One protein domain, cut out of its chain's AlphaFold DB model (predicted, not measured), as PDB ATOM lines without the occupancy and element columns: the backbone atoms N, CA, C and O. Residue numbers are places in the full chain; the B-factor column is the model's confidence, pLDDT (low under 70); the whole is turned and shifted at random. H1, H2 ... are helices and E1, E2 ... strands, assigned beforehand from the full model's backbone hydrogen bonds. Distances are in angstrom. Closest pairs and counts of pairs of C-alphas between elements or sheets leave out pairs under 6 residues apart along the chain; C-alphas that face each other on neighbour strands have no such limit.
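What this domain is: This is residues 82 to 157 of the 212 residues of an uncharacterized protein of Deltaproteobacteria bacterium (UniProt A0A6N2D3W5). A narrow, staggered ribbon of three antiparallel strands, with E2 as its long inner strand, has three short helices along one side: H1 packs on E2, H3 only grazes the sheet, and H2 and H3 meet near their first residues at a corner, about perpendicular to each other. The turns E1 to E2 and E2 to E3 lie toward the two ends of the longest axis. The printed part has 76 residues, with H1, H2, H3, E1, E2 and E3 in that order along the chain; the sheet order is E1, E2, E3, and the class is mixed, helices and strands. It is compact, with a radius of gyration of the C-alphas of 11.4 A and spans of 33 by 26 by 19 A.

How they stand to each other: Start with H1, residues 82 to 91, and E2, residues 133 to 139: H1 is on the sheet, and the closest C-alphas of H1 and E2 are those of Ile 86 and Pro 139, 7.4 A apart. Next look at H2, residues 97 to 103, which is close to H1 but not clearly touching it, Met 89 and Leu 100 having the closest C-alphas at 7.4 A; their tilt of 73 degrees is only just about perpendicular. H2 touches H3, residues 109 to 118, with the closest C-alphas, of Ala 98 and Glu 109, 5.0 A apart and the lines about perpendicular at 73 degrees. H3 only grazes the sheet, with residues 116 to 117; H1 and H3 are near each other, with 9 pairs of C-alphas within 10 A. H2 is only just not on the sheet, with 4 such pairs. In each of the three helices every O i to N i+4 pair is within hydrogen-bond range. Then find E1, residues 122 to 125, which forms a hairpin with E2, antiparallel at 179 degrees; N 124 and O 134 are 2.8 A apart, within hydrogen-bond range. E2 and E3, residues 146 to 148, form a second antiparallel hairpin, at 135 degrees, with N 138 and O 147 at 3.0 A. The three strands make a meander, each the antiparallel neighbour of the one before, and the pairing is staggered: E2 pairs with E1 over residues 133 to 137 and with E3 over 137 to 139. The edge strands E1 and E3 are apart.

Where its parts are: Find C-alpha 82 at (83.443, 22.066, 154.336); from there H1 runs 14.1 A to C-alpha 91. H2 runs from Leu 97 to Arg 103, and H3 covers 14.3 A from Glu 109 to Glu 118. E1 runs from Thr 122 to Ile 125. E2 begins at C-alpha 133, (101.525, 28.554, 154.735), and reaches Pro 139 after 16.7 A. E3 ends at C-alpha 148, (91.342, 38.782, 159.550).

The domain as a whole: The C-alphas of Pro 129 and Cys 143 are the two farthest apart, at 35.7 A. The printed part has no cut, and no link is long. Mean pLDDT of the printed part is 78.1; look for values under 70 at residues 82, 125 to 132, 142 to 144 and 154.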
ATOM      1  N   VAL A  82      83.023  20.662 154.385       68.19
ATOM      2  CA  VAL A  82      83.443  22.066 154.336       68.19
ATOM      3  C   VAL A  82      83.739  22.652 155.724       68.19
ATOM      4  O   VAL A  82      84.789  23.259 155.901       68.19
ATOM      5  N   ASP A  83      82.868  22.457 156.714       70.69
ATOM      6  CA  ASP A  83      83.067  22.942 158.089       70.69
ATOM      7  C   ASP A  83      84.264  22.254 158.760       70.69
ATOM      8  O   ASP A  83      85.010  22.887 159.508       70.69
ATOM      9  N   GLU A  84      84.475  20.965 158.480       74.38
ATOM     10  CA  GLU A  84      85.654  20.229 158.949       74.38
ATOM     11  C   GLU A  84      86.939  20.784 158.339       74.38
ATOM     12  O   GLU A  84      87.919  20.983 159.059       74.38
ATOM     13  N   VAL A  85      86.923  21.103 157.042       80.69
ATOM     14  CA  VAL A  85      88.059  21.736 156.364       80.69
ATOM     15  C   VAL A  85      88.306  23.147 156.902       80.69
ATOM     16  O   VAL A  85      89.453  23.467 157.197       80.69
ATOM     17  N   ILE A  86      87.269  23.973 157.099       80.75
ATOM     18  CA  ILE A  86      87.397  25.320 157.689       80.75
ATOM     19  C   ILE A  86      88.012  25.232 159.089       80.75
ATOM     20  O   ILE A  86      88.971  25.944 159.394       80.75
ATOM     21  N   ALA A  87      87.489  24.341 159.935       82.25
ATOM     22  CA  ALA A  87      87.988  24.149 161.292       82.25
ATOM     23  C   ALA A  87      89.448  23.672 161.295       82.25
ATOM     24  O   ALA A  87      90.274  24.206 162.034       82.25
ATOM     25  N   ALA A  88      89.787  22.701 160.445       85.25
ATOM     26  CA  ALA A  88      91.146  22.188 160.332       85.25
ATOM     27  C   ALA A  88      92.117  23.236 159.770       85.25
ATOM     28  O   ALA A  88      93.248  23.326 160.243       85.25
ATOM     29  N   MET A  89      91.677  24.061 158.818       86.69
ATOM     30  CA  MET A  89      92.455  25.186 158.299       86.69
ATOM     31  C   MET A  89      92.796  26.187 159.398       86.69
ATOM     32  O   MET A  89      93.963  26.538 159.536       86.69
ATOM     33  N   TRP A  90      91.834  26.596 160.228       88.06
ATOM     34  CA  TRP A  90      92.112  27.500 161.349       88.06
ATOM     35  C   TRP A  90      92.986  26.868 162.440       88.06
ATOM     36  O   TRP A  90      93.896  27.527 162.949       88.06
ATOM     37  N   ALA A  91      92.756  25.593 162.765       86.56
ATOM     38  CA  ALA A  91      93.524  24.863 163.776       86.56
ATOM     39  C   ALA A  91      94.989  24.627 163.368       86.56
ATOM     40  O   ALA A  91      95.873  24.573 164.223       86.56
ATOM     41  N   HIS A  92      95.250  24.502 162.067       85.88
ATOM     42  CA  HIS A  92      96.571  24.260 161.482       85.88
ATOM     43  C   HIS A  92      96.979  25.391 160.540       85.88
ATOM     44  O   HIS A  92      97.594  25.167 159.499       85.88
ATOM     45  N   ARG A  93      96.623  26.620 160.913       84.75
ATOM     46  CA  ARG A  93      96.802  27.804 160.072       84.75
ATOM     47  C   ARG A  93      98.242  28.112 159.703       84.75
ATOM     48  O   ARG A  93      98.414  28.831 158.737       84.75
ATOM     49  N   ASP A  94      99.215  27.615 160.465       84.75
ATOM     50  CA  ASP A  94     100.650  27.823 160.240       84.75
ATOM     51  C   ASP A  94     101.306  26.619 159.532       84.75
ATOM     52  O   ASP A  94     102.472  26.670 159.155       84.75
ATOM     53  N   SER A  95     100.565  25.523 159.330       84.06
ATOM     54  CA  SER A  95     101.060  24.316 158.660       84.06
ATOM     55  C   SER A  95     101.004  24.442 157.136       84.06
ATOM     56  O   SER A  95     100.152  25.144 156.579       84.06
ATOM     57  N   SER A  96     101.881  23.711 156.445       84.12
ATOM     58  CA  SER A  96     101.801  23.577 154.990       84.12
ATOM     59  C   SER A  96     100.487  22.895 154.570       84.12
ATOM     60  O   SER A  96      99.840  22.187 155.349       84.12
ATOM     61  N   LEU A  97     100.067  23.094 153.316       85.44
ATOM     62  CA  LEU A  97      98.888  22.402 152.782       85.44
ATOM     63  C   LEU A  97      99.098  20.884 152.704       85.44
ATOM     64  O   LEU A  97      98.140  20.137 152.899       85.44
ATOM     65  N   ALA A  98     100.332  20.433 152.469       83.44
ATOM     66  CA  ALA A  98     100.693  19.020 152.481       83.44
ATOM     67  C   ALA A  98     100.510  18.407 153.881       83.44
ATOM     68  O   ALA A  98      99.868  17.365 154.022       83.44
ATOM     69  N   ASP A  99     100.972  19.091 154.931       85.69
ATOM     70  CA  ASP A  99     100.790  18.636 156.316       85.69
ATOM     71  C   ASP A  99      99.318  18.630 156.731       85.69
ATOM     72  O   ASP A  99      98.861  17.731 157.443       85.69
ATOM     73  N   LEU A 100      98.553  19.625 156.277       86.19
ATOM     74  CA  LEU A 100      97.112  19.668 156.499       86.19
ATOM     75  C   LEU A 100      96.396  18.515 155.776       86.19
ATOM     76  O   LEU A 100      95.504  17.898 156.358       86.19
ATOM     77  N   ALA A 101      96.808  18.181 154.548       84.94
ATOM     78  CA  ALA A 101      96.266  17.056 153.781       84.94
ATOM     79  C   ALA A 101      96.506  15.711 154.482       84.94
ATOM     80  O   ALA A 101      95.601  14.884 154.543       84.94
ATOM     81  N   LEU A 102      97.677  15.511 155.097       85.12
ATOM     82  CA  LEU A 102      97.959  14.305 155.890       85.12
ATOM     83  C   LEU A 102      97.009  14.144 157.088       85.12
ATOM     84  O   LEU A 102      96.727  13.023 157.513       85.12
ATOM     85  N   ARG A 103      96.498  15.255 157.633       83.81
ATOM     86  CA  ARG A 103      95.548  15.260 158.758       83.81
ATOM     87  C   ARG A 103      94.103  15.065 158.301       83.81
ATOM     88  O   ARG A 103      93.327  14.402 158.988       83.81
ATOM     89  N   LEU A 104      93.743  15.626 157.148       82.56
ATOM     90  CA  LEU A 104      92.407  15.541 156.561       82.56
ATOM     91  C   LEU A 104      92.307  14.344 155.607       82.56
ATOM     92  O   LEU A 104      92.588  14.446 154.414       82.56
ATOM     93  N   ARG A 105      91.870  13.190 156.133       75.25
ATOM     94  CA  ARG A 105      91.710  11.963 155.333       75.25
ATOM     95  C   ARG A 105      90.837  12.220 154.100       75.25
ATOM     96  O   ARG A 105      89.724  12.719 154.221       75.25
ATOM     97  N   GLY A 106      91.329  11.819 152.930       78.00
ATOM     98  CA  GLY A 106      90.600  11.947 151.663       78.00
ATOM     99  C   GLY A 106      90.805  13.275 150.932       78.00
ATOM    100  O   GLY A 106      90.268  13.437 149.837       78.00
ATOM    101  N   PHE A 107      91.607  14.196 151.474       81.25
ATOM    102  CA  PHE A 107      92.011  15.415 150.779       81.25
ATOM    103  C   PHE A 107      93.476  15.337 150.341       81.25
ATOM    104  O   PHE A 107      94.334  14.832 151.057       81.25
ATOM    105  N   THR A 108      93.759  15.836 149.139       87.00
ATOM    106  CA  THR A 108      95.120  16.027 148.634       87.00
ATOM    107  C   THR A 108      95.528  17.480 148.833       87.00
ATOM    108  O   THR A 108      94.683  18.357 149.014       87.00
ATOM    109  N   GLU A 109      96.824  17.765 148.751       85.25
ATOM    110  CA  GLU A 109      97.319  19.144 148.793       85.25
ATOM    111  C   GLU A 109      96.630  20.027 147.736       85.25
ATOM    112  O   GLU A 109      96.109  21.096 148.057       85.25
ATOM    113  N   CYS A 110      96.533  19.542 146.492       85.06
ATOM    114  CA  CYS A 110      95.867  20.256 145.401       85.06
ATOM    115  C   CYS A 110      94.377  20.497 145.676       85.06
ATOM    116  O   CYS A 110      93.858  21.567 145.346       85.06
ATOM    117  N   SER A 111      93.669  19.527 146.270       84.44
ATOM    118  CA  SER A 111      92.251  19.712 146.584       84.44
ATOM    119  C   SER A 111      92.059  20.708 147.725       84.44
ATOM    120  O   SER A 111      91.182  21.562 147.621       84.44
ATOM    121  N   LEU A 112      92.913  20.692 148.753       85.88
ATOM    122  CA  LEU A 112      92.884  21.698 149.816       85.88
ATOM    123  C   LEU A 112      93.242  23.091 149.312       85.88
ATOM    124  O   LEU A 112      92.611  24.051 149.742       85.88
ATOM    125  N   ALA A 113      94.195  23.225 148.387       83.88
ATOM    126  CA  ALA A 113      94.511  24.509 147.761       83.88
ATOM    127  C   ALA A 113      93.288  25.089 147.033       83.88
ATOM    128  O   ALA A 113      92.953  26.269 147.193       83.88
ATOM    129  N   ARG A 114      92.575  24.242 146.279       78.94
ATOM    130  CA  ARG A 114      91.358  24.646 145.568       78.94
ATOM    131  C   ARG A 114      90.238  25.021 146.536       78.94
ATOM    132  O   ARG A 114      89.688  26.108 146.417       78.94
ATOM    133  N   VAL A 115      89.975  24.181 147.539       80.00
ATOM    134  CA  VAL A 115      88.953  24.435 148.570       80.00
ATOM    135  C   VAL A 115      89.275  25.700 149.367       80.00
ATOM    136  O   VAL A 115      88.393  26.520 149.583       80.00
ATOM    137  N   SER A 116      90.539  25.917 149.739       82.69
ATOM    138  CA  SER A 116      90.998  27.150 150.395       82.69
ATOM    139  C   SER A 116      90.609  28.389 149.590       82.69
ATOM    140  O   SER A 116      90.142  29.374 150.155       82.69
ATOM    141  N   THR A 117      90.814  28.328 148.274       80.00
ATOM    142  CA  THR A 117      90.549  29.434 147.350       80.00
ATOM    143  C   THR A 117      89.049  29.653 147.175       80.00
ATOM    144  O   THR A 117      88.579  30.782 147.276       80.00
ATOM    145  N   GLU A 118      88.286  28.577 146.971       76.12
ATOM    146  CA  GLU A 118      86.822  28.612 146.844       76.12
ATOM    147  C   GLU A 118      86.146  29.158 148.113       76.12
ATOM    148  O   GLU A 118      85.173  29.904 148.027       76.12
ATOM    149  N   LEU A 119      86.689  28.831 149.289       74.62
ATOM    150  CA  LEU A 119      86.215  29.324 150.582       74.62
ATOM    151  C   LEU A 119      86.712  30.732 150.930       74.62
ATOM    152  O   LEU A 119      86.296  31.261 151.957       74.62
ATOM    153  N   GLY A 120      87.574  31.330 150.099       77.56
ATOM    154  CA  GLY A 120      88.056  32.704 150.253       77.56
ATOM    155  C   GLY A 120      89.133  32.906 151.324       77.56
ATOM    156  O   GLY A 120      89.376  34.034 151.760       77.56
ATOM    157  N   PHE A 121      89.827  31.844 151.743       85.56
ATOM    158  CA  PHE A 121      90.970  31.984 152.642       85.56
ATOM    159  C   PHE A 121      92.116  32.734 151.960       85.56
ATOM    160  O   PHE A 121      92.582  32.363 150.883       85.56
ATOM    161  N   THR A 122      92.634  33.752 152.641       88.00
ATOM    162  CA  THR A 122      93.849  34.462 152.234       88.00
ATOM    163  C   THR A 122      95.039  33.871 152.974       88.00
ATOM    164  O   THR A 122      95.018  33.790 154.203       88.00
ATOM    165  N   ARG A 123      96.085  33.462 152.247       85.06
ATOM    166  CA  ARG A 123      97.275  32.811 152.816       85.06
ATOM    167  C   ARG A 123      98.558  33.520 152.405       85.06
ATOM    168  O   ARG A 123      98.661  34.031 151.292       85.06
ATOM    169  N   LYS A 124      99.557  33.490 153.283       83.75
ATOM    170  CA  LYS A 124     100.946  33.831 152.976       83.75
ATOM    171  C   LYS A 124     101.738  32.537 152.853       83.75
ATOM    172  O   LYS A 124     101.817  31.787 153.817       83.75
ATOM    173  N   ILE A 125     102.316  32.296 151.682       69.31
ATOM    174  CA  ILE A 125     103.200  31.152 151.443       69.31
ATOM    175  C   ILE A 125     104.637  31.666 151.549       69.31
ATOM    176  O   ILE A 125     105.047  32.525 150.766       69.31
ATOM    177  N   GLY A 126     105.378  31.212 152.559       62.66
ATOM    178  CA  GLY A 126     106.796  31.533 152.708       62.66
ATOM    179  C   GLY A 126     107.659  30.785 151.687       62.66
ATOM    180  O   GLY A 126     107.448  29.603 151.450       62.66
ATOM    181  N   GLY A 127     108.660  31.460 151.112       48.44
ATOM    182  CA  GLY A 127     109.645  30.853 150.198       48.44
ATOM    183  C   GLY A 127     110.812  30.131 150.892       48.44
ATOM    184  O   GLY A 127     111.811  29.838 150.245       48.44
ATOM    185  N   GLY A 128     110.729  29.915 152.209       53.84
ATOM    186  CA  GLY A 128     111.752  29.211 152.983       53.84
ATOM    187  C   GLY A 128     111.619  27.683 152.894       53.84
ATOM    188  O   GLY A 128     110.576  27.186 152.470       53.84
ATOM    189  N   PRO A 129     112.642  26.928 153.333       48.06
ATOM    190  CA  PRO A 129     112.694  25.468 153.209       48.06
ATOM    191  C   PRO A 129     111.590  24.717 153.976       48.06
ATOM    192  O   PRO A 129     111.328  23.564 153.652       48.06
ATOM    193  N   GLU A 130     110.915  25.361 154.937       52.41
ATOM    194  CA  GLU A 130     109.781  24.785 155.686       52.41
ATOM    195  C   GLU A 130     108.395  25.250 155.195       52.41
ATOM    196  O   GLU A 130     107.381  24.836 155.748       52.41
ATOM    197  N   GLY A 131     108.315  26.075 154.140       54.75
ATOM    198  CA  GLY A 131     107.062  26.333 153.418       54.75
ATOM    199  C   GLY A 131     105.866  26.762 154.281       54.75
ATOM    200  O   GLY A 131     104.741  26.339 154.005       54.75
ATOM    201  N   GLU A 132     106.084  27.573 155.324       59.31
ATOM    202  CA  GLU A 132     105.010  28.006 156.226       59.31
ATOM    203  C   GLU A 132     103.892  28.697 155.430       59.31
ATOM    204  O   GLU A 132     104.084  29.745 154.801       59.31
ATOM    205  N   SER A 133     102.715  28.072 155.428       70.75
ATOM    206  CA  SER A 133     101.525  28.554 154.735       70.75
ATOM    207  C   SER A 133     100.564  29.127 155.759       70.75
ATOM    208  O   SER A 133      99.643  28.441 156.197       70.75
ATOM    209  N   ARG A 134     100.784  30.390 156.133       83.50
ATOM    210  CA  ARG A 134     100.013  31.066 157.178       83.50
ATOM    211  C   ARG A 134      98.687  31.609 156.657       83.50
ATOM    212  O   ARG A 134      98.680  32.378 155.696       83.50
ATOM    213  N   ILE A 135      97.575  31.288 157.311       87.38
ATOM    214  CA  ILE A 135      96.278  31.930 157.036       87.38
ATOM    215  C   ILE A 135      96.260  33.345 157.625       87.38
ATOM    216  O   ILE A 135      96.473  33.524 158.818       87.38
ATOM    217  N   LEU A 136      95.972  34.337 156.781       86.94
ATOM    218  CA  LEU A 136      95.848  35.752 157.148       86.94
ATOM    219  C   LEU A 136      94.393  36.182 157.359       86.94
ATOM    220  O   LEU A 136      94.121  37.077 158.154       86.94
ATOM    221  N   ALA A 137      93.465  35.577 156.617       88.81
ATOM    222  CA  ALA A 137      92.036  35.849 156.709       88.81
ATOM    223  C   ALA A 137      91.229  34.651 156.201       88.81
ATOM    224  O   ALA A 137      91.701  33.900 155.343       88.81
ATOM    225  N   GLY A 138      90.004  34.493 156.693       86.88
ATOM    226  CA  GLY A 138      89.120  33.409 156.273       86.88
ATOM    227  C   GLY A 138      87.730  33.463 156.907       86.88
ATOM    228  O   GLY A 138      87.462  34.340 157.732       86.88
ATOM    229  N   PRO A 139      86.834  32.540 156.526       80.62
ATOM    230  CA  PRO A 139      85.479  32.471 157.056       80.62
ATOM    231  C   PRO A 139      85.433  32.003 158.520       80.62
ATOM    232  O   PRO A 139      86.137  31.075 158.920       80.62
ATOM    233  N   CYS A 140      84.541  32.605 159.306       78.62
ATOM    234  CA  CYS A 140      84.163  32.141 160.640       78.62
ATOM    235  C   CYS A 140      83.270  30.891 160.551       78.62
ATOM    236  O   CYS A 140      82.261  30.905 159.845       78.62
ATOM    237  N   LEU A 141      83.578  29.857 161.335       73.25
ATOM    238  CA  LEU A 141      82.856  28.577 161.378       73.25
ATOM    239  C   LEU A 141      81.365  28.727 161.737       73.25
ATOM    240  O   LEU A 141      80.537  27.910 161.354       73.25
ATOM    241  N   GLU A 142      81.016  29.775 162.485       69.19
ATOM    242  CA  GLU A 142      79.660  29.974 163.007       69.19
ATOM    243  C   GLU A 142      78.792  30.900 162.147       69.19
ATOM    244  O   GLU A 142      77.579  30.712 162.067       69.19
ATOM    245  N   CYS A 143      79.379  31.929 161.530       65.75
ATOM    246  CA  CYS A 143      78.618  32.938 160.779       65.75
ATOM    247  C   CYS A 143      79.030  33.082 159.311       65.75
ATOM    248  O   CYS A 143      78.412  33.873 158.596       65.75
ATOM    249  N   GLY A 144      80.056  32.354 158.858       67.56
ATOM    250  CA  GLY A 144      80.550  32.364 157.478       67.56
ATOM    251  C   GLY A 144      81.137  33.699 157.007       67.56
ATOM    252  O   GLY A 144      81.511  33.828 155.842       67.56
ATOM    253  N   GLU A 145      81.197  34.718 157.870       70.19
ATOM    254  CA  GLU A 145      81.807  36.002 157.533       70.19
ATOM    255  C   GLU A 145      83.324  35.881 157.479       70.19
ATOM    256  O   GLU A 145      83.923  35.146 158.260       70.19
ATOM    257  N   HIS A 146      83.925  36.601 156.534       79.19
ATOM    258  CA  HIS A 146      85.368  36.656 156.385       79.19
ATOM    259  C   HIS A 146      85.952  37.674 157.347       79.19
ATOM    260  O   HIS A 146      85.537  38.833 157.350       79.19
ATOM    261  N   PHE A 147      86.940  37.232 158.110       84.00
ATOM    262  CA  PHE A 147      87.616  38.037 159.112       84.00
ATOM    263  C   PHE A 147      89.133  37.885 158.982       84.00
ATOM    264  O   PHE A 147      89.606  36.834 158.527       84.00
ATOM    265  N   PRO A 148      89.901  38.909 159.385       86.62
ATOM    266  CA  PRO A 148      91.342  38.782 159.550       86.62
ATOM    267  C   PRO A 148      91.680  37.832 160.711       86.62
ATOM    268  O   PRO A 148      90.869  37.620 161.612       86.62
ATOM    269  N   GLU A 149      92.897  37.284 160.712       82.00
ATOM    270  CA  GLU A 149      93.393  36.344 161.733       82.00
ATOM    271  C   GLU A 149      93.209  36.862 163.170       82.00
ATOM    272  O   GLU A 149      92.872  36.093 164.062       82.00
ATOM    273  N   GLU A 150      93.396  38.162 163.399       82.88
ATOM    274  CA  GLU A 150      93.297  38.784 164.729       82.88
ATOM    275  C   GLU A 150      91.866  38.791 165.291       82.88
ATOM    276  O   GLU A 150      91.670  38.834 166.506       82.88
ATOM    277  N   GLU A 151      90.860  38.730 164.415       79.94
ATOM    278  CA  GLU A 151      89.440  38.789 164.776       79.94
ATOM    279  C   GLU A 151      88.802  37.399 164.922       79.94
ATOM    280  O   GLU A 151      87.663  37.281 165.392       79.94
ATOM    281  N   VAL A 152      89.537  36.340 164.558       74.00
ATOM    282  CA  VAL A 152      89.098  34.945 164.648       74.00
ATOM    283  C   VAL A 152      89.936  34.195 165.677       74.00
ATOM    284  O   VAL A 152      91.159  34.112 165.591       74.00
ATOM    285  N   GLY A 153      89.266  33.601 166.664       72.69
ATOM    286  CA  GLY A 153      89.907  32.740 167.650       72.69
ATOM    287  C   GLY A 153      90.577  31.519 167.011       72.69
ATOM    288  O   GLY A 153      90.335  31.166 165.856       72.69
ATOM    289  N   ARG A 154      91.404  30.805 167.786       66.94
ATOM    290  CA  ARG A 154      92.097  29.583 167.315       66.94
ATOM    291  C   ARG A 154      91.149  28.488 166.815       66.94
ATOM    292  O   ARG A 154      91.565  27.641 166.036       66.94
ATOM    293  N   GLU A 155      89.894  28.521 167.246       72.06
ATOM    294  CA  GLU A 155      88.848  27.579 166.835       72.06
ATOM    295  C   GLU A 155      88.148  27.978 165.524       72.06
ATOM    296  O   GLU A 155      87.213  27.306 165.096       72.06
ATOM    297  N   GLY A 156      88.568  29.070 164.872       75.12
ATOM    298  CA  GLY A 156      87.926  29.550 163.649       75.12
ATOM    299  C   GLY A 156      86.618  30.301 163.899       75.12
ATOM    300  O   GLY A 156      85.796  30.423 162.993       75.12
ATOM    301  N   VAL A 157      86.397  30.794 165.121       77.50
ATOM    302  CA  VAL A 157      85.179  31.512 165.526       77.50
ATOM    303  C   VAL A 157      85.511  32.979 165.796       77.50
ATOM    304  O   VAL A 157      86.442  33.280 166.537       77.50
TER     305      VAL A 157